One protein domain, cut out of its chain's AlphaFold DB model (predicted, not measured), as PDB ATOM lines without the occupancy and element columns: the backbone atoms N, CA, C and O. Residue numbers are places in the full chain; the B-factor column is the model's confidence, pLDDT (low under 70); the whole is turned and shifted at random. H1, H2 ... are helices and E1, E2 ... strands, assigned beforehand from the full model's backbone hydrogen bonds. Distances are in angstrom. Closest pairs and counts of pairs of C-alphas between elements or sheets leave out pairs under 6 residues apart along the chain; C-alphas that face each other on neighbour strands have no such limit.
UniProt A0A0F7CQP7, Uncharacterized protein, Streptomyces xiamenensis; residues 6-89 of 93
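Overview. This is residues 6 to 89 of the 93 residues of an uncharacterized protein of Streptomyces xiamenensis (UniProt A0A0F7CQP7). A strongly twisted sheet of three strands, ordered E1, E2, E3, has the long helix H2 packed over one face, making two layers, helix on sheet. The short helix H1 lies off the sheet near H2, and the long loop of residues 42 to 54 reaches to one end of the long axis. The printed part has 84 residues, with two named helices and then three named strands along the chain: H1, H2, E1, E2, E3. The class is mixed, and the strands form a meander, each the antiparallel neighbour of the one before. The whole is compact, with a radius of gyration of the C-alphas of 13.0 A, yet elongated, spanning 38 by 23 by 21 A.

Arrangement. Inner strand E2, residues 65 to 75, forms hairpins with edge strands E1, residues 55 to 60, and E3, residues 80 to 88. N 59 and O 67 are 2.8 A apart, and N 70 and O 85 are 2.9 A apart, both within hydrogen-bond range. H2, residues 23 to 41, is on the sheet at a height of 6.9 A, over E1 and E2. On the local plane it stands at 32 degrees to E1, only just slantwise to the strands. Its closest C-alphas to E2 are those of Ala 24 and Phe 66, 5.5 A apart. H1, residues 11 to 19, is not on the sheet. H1 and H2 are close but not clearly touching, their closest C-alphas, of Leu 17 and Arg 29, being 6.8 A apart; they run opposite ways at a steep tilt of 39 degrees. In H1 and H2 every O i to N i+4 pair is within hydrogen-bond range.

Along the chain. E2 measures 28.2 A, H2 27.1 A, E3 23.4 A, E1 15.8 A and H1 12.0 A from first to last C-alpha. H1 begins at C-alpha 11 (-0.764, 18.039, -31.150). E3 bends by 51 degrees at residue 85 and ends at C-alpha 88 (16.620, 6.307, -30.749).

Size, cuts and confidence. The two C-alphas farthest apart, of Tyr 48 and Thr 63, are 40.4 A apart. The printed part has no cut; the link from H2 to E1 is long. Model pLDDT is under 70 at residues 42 to 52 and 75 to 78.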
ATOM      1  N   ASP A   6       6.419  20.157 -27.416       86.38
ATOM      2  CA  ASP A   6       5.841  20.681 -26.175       86.38
ATOM      3  C   ASP A   6       4.877  19.663 -25.566       86.38
ATOM      4  O   ASP A   6       3.818  19.392 -26.121       86.38
ATOM      5  N   ILE A   7       5.220  19.121 -24.397       86.19
ATOM      6  CA  ILE A   7       4.513  17.973 -23.809       86.19
ATOM      7  C   ILE A   7       3.020  18.251 -23.589       86.19
ATOM      8  O   ILE A   7       2.199  17.375 -23.813       86.19
ATOM      9  N   TYR A   8       2.659  19.480 -23.217       80.56
ATOM     10  CA  TYR A   8       1.277  19.833 -22.882       80.56
ATOM     11  C   TYR A   8       0.462  20.445 -24.024       80.56
ATOM     12  O   TYR A   8      -0.742  20.640 -23.867       80.56
ATOM     13  N   THR A   9       1.103  20.869 -25.114       79.81
ATOM     14  CA  THR A   9       0.437  21.704 -26.130       79.81
ATOM     15  C   THR A   9       0.817  21.359 -27.560       79.81
ATOM     16  O   THR A   9       0.462  22.123 -28.454       79.81
ATOM     17  N   ASP A  10       1.562  20.277 -27.796       86.06
ATOM     18  CA  ASP A  10       1.974  19.861 -29.135       86.06
ATOM     19  C   ASP A  10       1.068  18.739 -29.670       86.06
ATOM     20  O   ASP A  10       1.224  17.575 -29.288       86.06
ATOM     21  N   PRO A  11       0.137  19.044 -30.596       86.44
ATOM     22  CA  PRO A  11      -0.764  18.039 -31.150       86.44
ATOM     23  C   PRO A  11      -0.031  16.977 -31.971       86.44
ATOM     24  O   PRO A  11      -0.573  15.897 -32.205       86.44
ATOM     25  N   GLU A  12       1.175  17.272 -32.465       88.12
ATOM     26  CA  GLU A  12       1.952  16.297 -33.221       88.12
ATOM     27  C   GLU A  12       2.582  15.259 -32.295       88.12
ATOM     28  O   GLU A  12       2.590  14.081 -32.644       88.12
ATOM     29  N   LEU A  13       3.015  15.654 -31.094       87.69
ATOM     30  CA  LEU A  13       3.424  14.695 -30.068       87.69
ATOM     31  C   LEU A  13       2.276  13.740 -29.738       87.69
ATOM     32  O   LEU A  13       2.451  12.526 -29.811       87.69
ATOM     33  N   GLU A  14       1.093  14.276 -29.432       86.81
ATOM     34  CA  GLU A  14      -0.092  13.467 -29.125       86.81
ATOM     35  C   GLU A  14      -0.432  12.511 -30.276       86.81
ATOM     36  O   GLU A  14      -0.666  11.319 -30.059       86.81
ATOM     37  N   ARG A  15      -0.390  13.004 -31.520       89.50
ATOM     38  CA  ARG A  15      -0.635  12.195 -32.720       89.50
ATOM     39  C   ARG A  15       0.377  11.060 -32.860       89.50
ATOM     40  O   ARG A  15      -0.029   9.932 -33.132       89.50
ATOM     41  N   GLN A  16       1.671  11.336 -32.690       88.38
ATOM     42  CA  GLN A  16       2.725  10.321 -32.794       88.38
ATOM     43  C   GLN A  16       2.595   9.282 -31.675       88.38
ATOM     44  O   GLN A  16       2.601   8.085 -31.952       88.38
ATOM     45  N   LEU A  17       2.373   9.720 -30.430       88.44
ATOM     46  CA  LEU A  17       2.161   8.821 -29.295       88.44
ATOM     47  C   LEU A  17       0.881   7.983 -29.426       88.44
ATOM     48  O   LEU A  17       0.835   6.888 -28.875       88.44
ATOM     49  N   ALA A  18      -0.146   8.451 -30.137       88.62
ATOM     50  CA  ALA A  18      -1.351   7.667 -30.416       88.62
ATOM     51  C   ALA A  18      -1.172   6.692 -31.594       88.62
ATOM     52  O   ALA A  18      -1.743   5.602 -31.592       88.62
ATOM     53  N   LYS A  19      -0.396   7.088 -32.609       91.00
ATOM     54  CA  LYS A  19      -0.182   6.317 -33.839       91.00
ATOM     55  C   LYS A  19       0.801   5.166 -33.645       91.00
ATOM     56  O   LYS A  19       0.597   4.082 -34.188       91.00
ATOM     57  N   GLU A  20       1.885   5.421 -32.927       90.31
ATOM     58  CA  GLU A  20       3.012   4.504 -32.849       90.31
ATOM     59  C   GLU A  20       2.839   3.481 -31.713       90.31
ATOM     60  O   GLU A  20       2.366   3.773 -30.608       90.31
ATOM     61  N   SER A  21       3.223   2.237 -31.991       86.75
ATOM     62  CA  SER A  21       3.068   1.095 -31.084       86.75
ATOM     63  C   SER A  21       4.402   0.379 -30.861       86.75
ATOM     64  O   SER A  21       5.386   0.637 -31.551       86.75
ATOM     65  N   GLY A  22       4.452  -0.493 -29.853       89.56
ATOM     66  CA  GLY A  22       5.665  -1.215 -29.465       89.56
ATOM     67  C   GLY A  22       6.328  -0.687 -28.185       89.56
ATOM     68  O   GLY A  22       5.912   0.342 -27.640       89.56
ATOM     69  N   PRO A  23       7.343  -1.413 -27.681       91.00
ATOM     70  CA  PRO A  23       7.904  -1.198 -26.347       91.00
ATOM     71  C   PRO A  23       8.634   0.144 -26.220       91.00
ATOM     72  O   PRO A  23       8.397   0.872 -25.264       91.00
ATOM     73  N   ALA A  24       9.396   0.553 -27.240       90.38
ATOM     74  CA  ALA A  24      10.083   1.847 -27.265       90.38
ATOM     75  C   ALA A  24       9.117   3.041 -27.126       90.38
ATOM     76  O   ALA A  24       9.359   3.976 -26.363       90.38
ATOM     77  N   TRP A  25       7.979   2.989 -27.822       92.31
ATOM     78  CA  TRP A  25       6.940   4.018 -27.741       92.31
ATOM     79  C   TRP A  25       6.128   3.934 -26.445       92.31
ATOM     80  O   TRP A  25       5.663   4.957 -25.947       92.31
ATOM     81  N   ALA A  26       5.967   2.740 -25.862       93.06
ATOM     82  CA  ALA A  26       5.377   2.583 -24.533       93.06
ATOM     83  C   ALA A  26       6.266   3.201 -23.440       93.06
ATOM     84  O   ALA A  26       5.761   3.968 -22.622       93.06
ATOM     85  N   ALA A  27       7.576   2.955 -23.491       93.19
ATOM     86  CA  ALA A  27       8.562   3.582 -22.615       93.19
ATOM     87  C   ALA A  27       8.568   5.111 -22.771       93.19
ATOM     88  O   ALA A  27       8.554   5.836 -21.778       93.19
ATOM     89  N   LEU A  28       8.485   5.625 -24.007       93.75
ATOM     90  CA  LEU A  28       8.381   7.068 -24.237       93.75
ATOM     91  C   LEU A  28       7.094   7.658 -23.638       93.75
ATOM     92  O   LEU A  28       7.153   8.718 -23.025       93.75
ATOM     93  N   ARG A  29       5.941   6.980 -23.761       94.44
ATOM     94  CA  ARG A  29       4.680   7.415 -23.123       94.44
ATOM     95  C   ARG A  29       4.799   7.474 -21.599       94.44
ATOM     96  O   ARG A  29       4.345   8.447 -20.994       94.44
ATOM     97  N   ALA A  30       5.424   6.468 -20.987       93.81
ATOM     98  CA  ALA A  30       5.669   6.448 -19.548       93.81
ATOM     99  C   ALA A  30       6.580   7.610 -19.120       93.81
ATOM    100  O   ALA A  30       6.248   8.341 -18.189       93.81
ATOM    101  N   LEU A  31       7.666   7.844 -19.861       93.75
ATOM    102  CA  LEU A  31       8.581   8.952 -19.610       93.75
ATOM    103  C   LEU A  31       7.901  10.317 -19.779       93.75
ATOM    104  O   LEU A  31       8.092  11.195 -18.947       93.75
ATOM    105  N   VAL A  32       7.077  10.503 -20.815       92.31
ATOM    106  CA  VAL A  32       6.282  11.729 -21.002       92.31
ATOM    107  C   VAL A  32       5.359  11.958 -19.805       92.31
ATOM    108  O   VAL A  32       5.391  13.042 -19.232       92.31
ATOM    109  N   THR A  33       4.632  10.926 -19.363       91.50
ATOM    110  CA  THR A  33       3.754  10.994 -18.177       91.50
ATOM    111  C   THR A  33       4.541  11.376 -16.918       91.50
ATOM    112  O   THR A  33       4.100  12.184 -16.100       91.50
ATOM    113  N   GLU A  34       5.746  10.829 -16.753       90.88
ATOM    114  CA  GLU A  34       6.621  11.188 -15.642       90.88
ATOM    115  C   GLU A  34       7.098  12.643 -15.736       90.88
ATOM    116  O   GLU A  34       7.124  13.355 -14.730       90.88
ATOM    117  N   LEU A  35       7.469  13.115 -16.929       88.88
ATOM    118  CA  LEU A  35       7.866  14.503 -17.143       88.88
ATOM    119  C   LEU A  35       6.719  15.476 -16.870       88.88
ATOM    120  O   LEU A  35       6.973  16.534 -16.296       88.88
ATOM    121  N   GLU A  36       5.482  15.114 -17.218       86.88
ATOM    122  CA  GLU A  36       4.286  15.874 -16.848       86.88
ATOM    123  C   GLU A  36       4.148  15.959 -15.328       86.88
ATOM    124  O   GLU A  36       4.079  17.054 -14.765       86.88
ATOM    125  N   TRP A  37       4.190  14.814 -14.642       85.56
ATOM    126  CA  TRP A  37       4.112  14.782 -13.185       85.56
ATOM    127  C   TRP A  37       5.231  15.616 -12.550       85.56
ATOM    128  O   TRP A  37       4.985  16.437 -11.666       85.56
ATOM    129  N   ARG A  38       6.471  15.489 -13.033       81.88
ATOM    130  CA  ARG A  38       7.604  16.287 -12.547       81.88
ATOM    131  C   ARG A  38       7.380  17.776 -12.809       81.88
ATOM    132  O   ARG A  38       7.607  18.569 -11.903       81.88
ATOM    133  N   ALA A  39       6.917  18.179 -13.990       79.31
ATOM    134  CA  ALA A  39       6.647  19.582 -14.309       79.31
ATOM    135  C   ALA A  39       5.578  20.204 -13.399       79.31
ATOM    136  O   ALA A  39       5.680  21.381 -13.052       79.31
ATOM    137  N   GLU A  40       4.600  19.411 -12.955       78.12
ATOM    138  CA  GLU A  40       3.600  19.827 -11.965       78.12
ATOM    139  C   GLU A  40       4.198  20.060 -10.565       78.12
ATOM    140  O   GLU A  40       3.672  20.871  -9.794       78.12
ATOM    141  N   HIS A  41       5.318  19.403 -10.243       76.94
ATOM    142  CA  HIS A  41       5.960  19.435  -8.922       76.94
ATOM    143  C   HIS A  41       7.239  20.295  -8.857       76.94
ATOM    144  O   HIS A  41       7.636  20.723  -7.770       76.94
ATOM    145  N   VAL A  42       7.882  20.592  -9.991       68.31
ATOM    146  CA  VAL A  42       9.053  21.486 -10.089       68.31
ATOM    147  C   VAL A  42       8.652  22.918  -9.710       68.31
ATOM    148  O   VAL A  42       7.536  23.331  -9.984       68.31
ATOM    149  N   GLY A  43       9.541  23.684  -9.059       64.19
ATOM    150  CA  GLY A  43       9.340  25.097  -8.677       64.19
ATOM    151  C   GLY A  43       9.300  26.082  -9.863       64.19
ATOM    152  O   GLY A  43       8.922  25.719 -10.972       64.19
ATOM    153  N   ARG A  44       9.645  27.366  -9.669       60.91
ATOM    154  CA  ARG A  44       9.588  28.370 -10.761       60.91
ATOM    155  C   ARG A  44      10.869  28.388 -11.607       60.91
ATOM    156  O   ARG A  44      11.891  28.847 -11.108       60.91
ATOM    157  N   PRO A  45      10.793  27.988 -12.884       63.25
ATOM    158  CA  PRO A  45      11.529  28.722 -13.926       63.25
ATOM    159  C   PRO A  45      10.631  29.700 -14.738       63.25
ATOM    160  O   PRO A  45       9.412  29.736 -14.597       63.25
ATOM    161  N   LEU A  46      11.267  30.596 -15.492       57.16
ATOM    162  CA  LEU A  46      11.274  32.078 -15.375       57.16
ATOM    163  C   LEU A  46      10.718  32.816 -16.627       57.16
ATOM    164  O   LEU A  46       9.950  32.267 -17.419       57.16
ATOM    165  N   GLY A  47      11.109  34.090 -16.762       62.44
ATOM    166  CA  GLY A  47      10.922  34.957 -17.927       62.44
ATOM    167  C   GLY A  47      12.181  35.078 -18.806       62.44
ATOM    168  O   GLY A  47      13.295  34.843 -18.358       62.44
ATOM    169  N   TYR A  48      11.932  35.446 -20.064       53.97
ATOM    170  CA  TYR A  48      12.739  35.355 -21.294       53.97
ATOM    171  C   TYR A  48      14.206  35.862 -21.277       53.97
ATOM    172  O   TYR A  48      14.481  36.850 -20.594       53.97
ATOM    173  N   PRO A  49      15.112  35.316 -22.133       60.16
ATOM    174  CA  PRO A  49      14.967  34.143 -23.010       60.16
ATOM    175  C   PRO A  49      15.523  32.865 -22.365       60.16
ATOM    176  O   PRO A  49      16.605  32.855 -21.784       60.16
ATOM    177  N   TRP A  50      14.788  31.763 -22.483       62.31
ATOM    178  CA  TRP A  50      15.068  30.519 -21.765       62.31
ATOM    179  C   TRP A  50      15.456  29.362 -22.694       62.31
ATOM    180  O   TRP A  50      14.860  29.226 -23.767       62.31
ATOM    181  N   PRO A  51      16.493  28.582 -22.316       59.31
ATOM    182  CA  PRO A  51      16.306  27.294 -21.613       59.31
ATOM    183  C   PRO A  51      17.297  27.101 -20.436       59.31
ATOM    184  O   PRO A  51      18.473  27.417 -20.571       59.31
ATOM    185  N   HIS A  52      16.853  26.606 -19.270       66.00
ATOM    186  CA  HIS A  52      17.622  26.809 -18.010       66.00
ATOM    187  C   HIS A  52      18.396  25.630 -17.471       66.00
ATOM    188  O   HIS A  52      19.334  25.806 -16.707       66.00
ATOM    189  N   GLU A  53      18.072  24.435 -17.925       78.31
ATOM    190  CA  GLU A  53      18.891  23.259 -17.704       78.31
ATOM    191  C   GLU A  53      18.441  22.235 -18.740       78.31
ATOM    192  O   GLU A  53      17.270  21.849 -18.756       78.31
ATOM    193  N   ILE A  54      19.337  21.840 -19.644       86.69
ATOM    194  CA  ILE A  54      19.055  20.742 -20.568       86.69
ATOM    195  C   ILE A  54      19.329  19.454 -19.812       86.69
ATOM    196  O   ILE A  54      20.450  19.200 -19.369       86.69
ATOM    197  N   ARG A  55      18.287  18.647 -19.664       87.94
ATOM    198  CA  ARG A  55      18.342  17.366 -18.974       87.94
ATOM    199  C   ARG A  55      18.248  16.242 -19.985       87.94
ATOM    200  O   ARG A  55      17.746  16.417 -21.094       87.94
ATOM    201  N   ARG A  56      18.742  15.075 -19.586       93.25
ATOM    202  CA  ARG A  56      18.664  13.846 -20.372       93.25
ATOM    203  C   ARG A  56      17.957  12.780 -19.563       93.25
ATOM    204  O   ARG A  56      18.169  12.693 -18.355       93.25
ATOM    205  N   ALA A  57      17.111  12.007 -20.224       93.81
ATOM    206  CA  ALA A  57      16.488  10.831 -19.640       93.81
ATOM    207  C   ALA A  57      16.508   9.693 -20.663       93.81
ATOM    208  O   ALA A  57      16.305   9.957 -21.855       93.81
ATOM    209  N   PRO A  58      16.787   8.456 -20.229       95.44
ATOM    210  CA  PRO A  58      16.683   7.300 -21.099       95.44
ATOM    211  C   PRO A  58      15.216   7.016 -21.436       95.44
ATOM    212  O   PRO A  58      14.321   7.256 -20.629       95.44
ATOM    213  N   ILE A  59      14.985   6.501 -22.640       94.06
ATOM    214  CA  ILE A  59      13.735   5.838 -23.010       94.06
ATOM    215  C   ILE A  59      13.988   4.354 -22.790       94.06
ATOM    216  O   ILE A  59      14.682   3.732 -23.592       94.06
ATOM    217  N   GLU A  60      13.474   3.800 -21.702       94.38
ATOM    218  CA  GLU A  60      13.776   2.433 -21.282       94.38
ATOM    219  C   GLU A  60      12.575   1.763 -20.609       94.38
ATOM    220  O   GLU A  60      11.656   2.435 -20.139       94.38
ATOM    221  N   ASP A  61      12.590   0.435 -20.606       92.00
ATOM    222  CA  ASP A  61      11.787  -0.395 -19.709       92.00
ATOM    223  C   ASP A  61      12.706  -1.173 -18.750       92.00
ATOM    224  O   ASP A  61      13.920  -0.965 -18.731       92.00
ATOM    225  N   ASP A  62      12.137  -2.089 -17.962       89.44
ATOM    226  CA  ASP A  62      12.878  -2.893 -16.977       89.44
ATOM    227  C   ASP A  62      13.998  -3.762 -17.583       89.44
ATOM    228  O   ASP A  62      14.839  -4.300 -16.859       89.44
ATOM    229  N   THR A  63      13.998  -3.955 -18.902       88.00
ATOM    230  CA  THR A  63      14.844  -4.927 -19.602       88.00
ATOM    231  C   THR A  63      15.757  -4.304 -20.652       88.00
ATOM    232  O   THR A  63      16.792  -4.892 -20.975       88.00
ATOM    233  N   MET A  64      15.397  -3.141 -21.202       92.12
ATOM    234  CA  MET A  64      16.074  -2.574 -22.362       92.12
ATOM    235  C   MET A  64      16.005  -1.045 -22.413       92.12
ATOM    236  O   MET A  64      14.966  -0.432 -22.178       92.12
ATOM    237  N   VAL A  65      17.114  -0.438 -22.844       93.06
ATOM    238  CA  VAL A  65      17.176   0.970 -23.251       93.06
ATOM    239  C   VAL A  65      16.932   1.061 -24.756       93.06
ATOM    240  O   VAL A  65      17.637   0.436 -25.546       93.06
ATOM    241  N   PHE A  66      15.952   1.862 -25.163       92.62
ATOM    242  CA  PHE A  66      15.565   2.087 -26.561       92.62
ATOM    243  C   PHE A  66      16.134   3.384 -27.139       92.62
ATOM    244  O   PHE A  66      16.175   3.564 -28.355       92.62
ATOM    245  N   GLY A  67      16.549   4.315 -26.286       93.69
ATOM    246  CA  GLY A  67      16.998   5.634 -26.705       93.69
ATOM    247  C   GLY A  67      17.170   6.585 -25.534       93.69
ATOM    248  O   GLY A  67      17.191   6.178 -24.375       93.69
ATOM    249  N   ALA A  68      17.272   7.870 -25.841       94.19
ATOM    250  CA  ALA A  68      17.260   8.936 -24.854       94.19
ATOM    251  C   ALA A  68      16.579  10.182 -25.413       94.19
ATOM    252  O   ALA A  68      16.627  10.449 -26.617       94.19
ATOM    253  N   ILE A  69      15.996  10.971 -24.519       93.44
ATOM    254  CA  ILE A  69      15.491  12.306 -24.824       93.44
ATOM    255  C   ILE A  69      16.391  13.372 -24.207       93.44
ATOM    256  O   ILE A  69      16.932  13.194 -23.110       93.44
ATOM    257  N   GLU A  70      16.510  14.506 -24.888       93.00
ATOM    258  CA  GLU A  70      16.932  15.766 -24.278       93.00
ATOM    259  C   GLU A  70      15.675  16.588 -23.988       93.00
ATOM    260  O   GLU A  70      14.814  16.724 -24.856       93.00
ATOM    261  N   TYR A  71      15.531  17.120 -22.776       90.38
ATOM    262  CA  TYR A  71      14.318  17.827 -22.362       90.38
ATOM    263  C   TYR A  71      14.603  18.976 -21.394       90.38
ATOM    264  O   TYR A  71      15.674  19.063 -20.791       90.38
ATOM    265  N   VAL A  72      13.615  19.855 -21.233       87.88
ATOM    266  CA  VAL A  72      13.610  20.958 -20.262       87.88
ATOM    267  C   VAL A  72      12.300  20.925 -19.474       87.88
ATOM    268  O   VAL A  72      11.237  20.666 -20.041       87.88
ATOM    269  N   LEU A  73      12.374  21.210 -18.168       84.06
ATOM    270  CA  LEU A  73      11.216  21.464 -17.300       84.06
ATOM    271  C   LEU A  73      11.254  22.928 -16.849       84.06
ATOM    272  O   LEU A  73      12.214  23.337 -16.195       84.06
ATOM    273  N   GLU A  74      10.242  23.722 -17.210       73.56
ATOM    274  CA  GLU A  74      10.324  25.188 -17.113       73.56
ATOM    275  C   GLU A  74       9.370  25.856 -16.114       73.56
ATOM    276  O   GLU A  74       9.638  26.998 -15.766       73.56
ATOM    277  N   SER A  75       8.264  25.265 -15.633       65.19
ATOM    278  CA  SER A  75       7.403  25.988 -14.664       65.19
ATOM    279  C   SER A  75       6.325  25.153 -13.971       65.19
ATOM    280  O   SER A  75       5.458  24.608 -14.658       65.19
ATOM    281  N   ARG A  76       6.254  25.244 -12.628       60.81
ATOM    282  CA  ARG A  76       5.107  24.778 -11.816       60.81
ATOM    283  C   ARG A  76       3.767  25.345 -12.272       60.81
ATOM    284  O   ARG A  76       2.771  24.645 -12.380       60.81
ATOM    285  N   SER A  77       3.721  26.665 -12.462       63.03
ATOM    286  CA  SER A  77       2.466  27.404 -12.653       63.03
ATOM    287  C   SER A  77       1.956  27.368 -14.086       63.03
ATOM    288  O   SER A  77       0.802  27.701 -14.325       63.03
ATOM    289  N   ARG A  78       2.827  27.029 -15.042       63.97
ATOM    290  CA  ARG A  78       2.494  27.052 -16.469       63.97
ATOM    291  C   ARG A  78       2.498  25.674 -17.119       63.97
ATOM    292  O   ARG A  78       2.214  25.627 -18.305       63.97
ATOM    293  N   ARG A  79       2.799  24.600 -16.363       70.31
ATOM    294  CA  ARG A  79       2.883  23.219 -16.870       70.31
ATOM    295  C   ARG A  79       3.703  23.195 -18.162       70.31
ATOM    296  O   ARG A  79       3.181  22.956 -19.237       70.31
ATOM    297  N   ILE A  80       4.974  23.591 -18.074       72.75
ATOM    298  CA  ILE A  80       5.856  23.644 -19.249       72.75
ATOM    299  C   ILE A  80       6.904  22.547 -19.112       72.75
ATOM    300  O   ILE A  80       7.779  22.617 -18.245       72.75
ATOM    301  N   ALA A  81       6.810  21.566 -20.003       85.00
ATOM    302  CA  ALA A  81       7.798  20.529 -20.230       85.00
ATOM    303  C   ALA A  81       7.977  20.371 -21.742       85.00
ATOM    304  O   ALA A  81       6.996  20.371 -22.488       85.00
ATOM    305  N   ARG A  82       9.225  20.285 -22.199       87.94
ATOM    306  CA  ARG A  82       9.541  20.239 -23.627       87.94
ATOM    307  C   ARG A  82      10.623  19.214 -23.902       87.94
ATOM    308  O   ARG A  82      11.694  19.281 -23.304       87.94
ATOM    309  N   ILE A  83      10.361  18.332 -24.855       90.56
ATOM    310  CA  ILE A  83      11.365  17.474 -25.473       90.56
ATOM    311  C   ILE A  83      12.049  18.297 -26.568       90.56
ATOM    312  O   ILE A  83      11.395  18.878 -27.434       90.56
ATOM    313  N   LEU A  84      13.369  18.410 -26.489       89.75
ATOM    314  CA  LEU A  84      14.197  19.137 -27.448       89.75
ATOM    315  C   LEU A  84      14.708  18.229 -28.566       89.75
ATOM    316  O   LEU A  84      14.858  18.680 -29.700       89.75
ATOM    317  N   ASP A  85      15.010  16.982 -28.216       90.38
ATOM    318  CA  ASP A  85      15.543  15.978 -29.124       90.38
ATOM    319  C   ASP A  85      15.176  14.578 -28.625       90.38
ATOM    320  O   ASP A  85      15.067  14.348 -27.416       90.38
ATOM    321  N   ILE A  86      15.042  13.642 -29.563       90.69
ATOM    322  CA  ILE A  86      14.915  12.214 -29.292       90.69
ATOM    323  C   ILE A  86      15.949  11.471 -30.121       90.69
ATOM    324  O   ILE A  86      15.957  11.537 -31.352       90.69
ATOM    325  N   ARG A  87      16.784  10.698 -29.432       91.38
ATOM    326  CA  ARG A  87      17.781   9.826 -30.041       91.38
ATOM    327  C   ARG A  87      17.421   8.386 -29.759       91.38
ATOM    328  O   ARG A  87      17.686   7.871 -28.677       91.38
ATOM    329  N   TRP A  88      16.828   7.747 -30.755       89.62
ATOM    330  CA  TRP A  88      16.620   6.307 -30.749       89.62
ATOM    331  C   TRP A  88      17.964   5.601 -30.901       89.62
ATOM    332  O   TRP A  88      18.785   5.986 -31.739       89.62
ATOM    333  N   LEU A  89      18.194   4.572 -30.091       88.44
ATOM    334  CA  LEU A  89      19.271   3.638 -30.366       88.44
ATOM    335  C   LEU A  89      18.928   2.896 -31.661       88.44
ATOM    336  O   LEU A  89      17.749   2.624 -31.914       88.44
TER     337      LEU A  89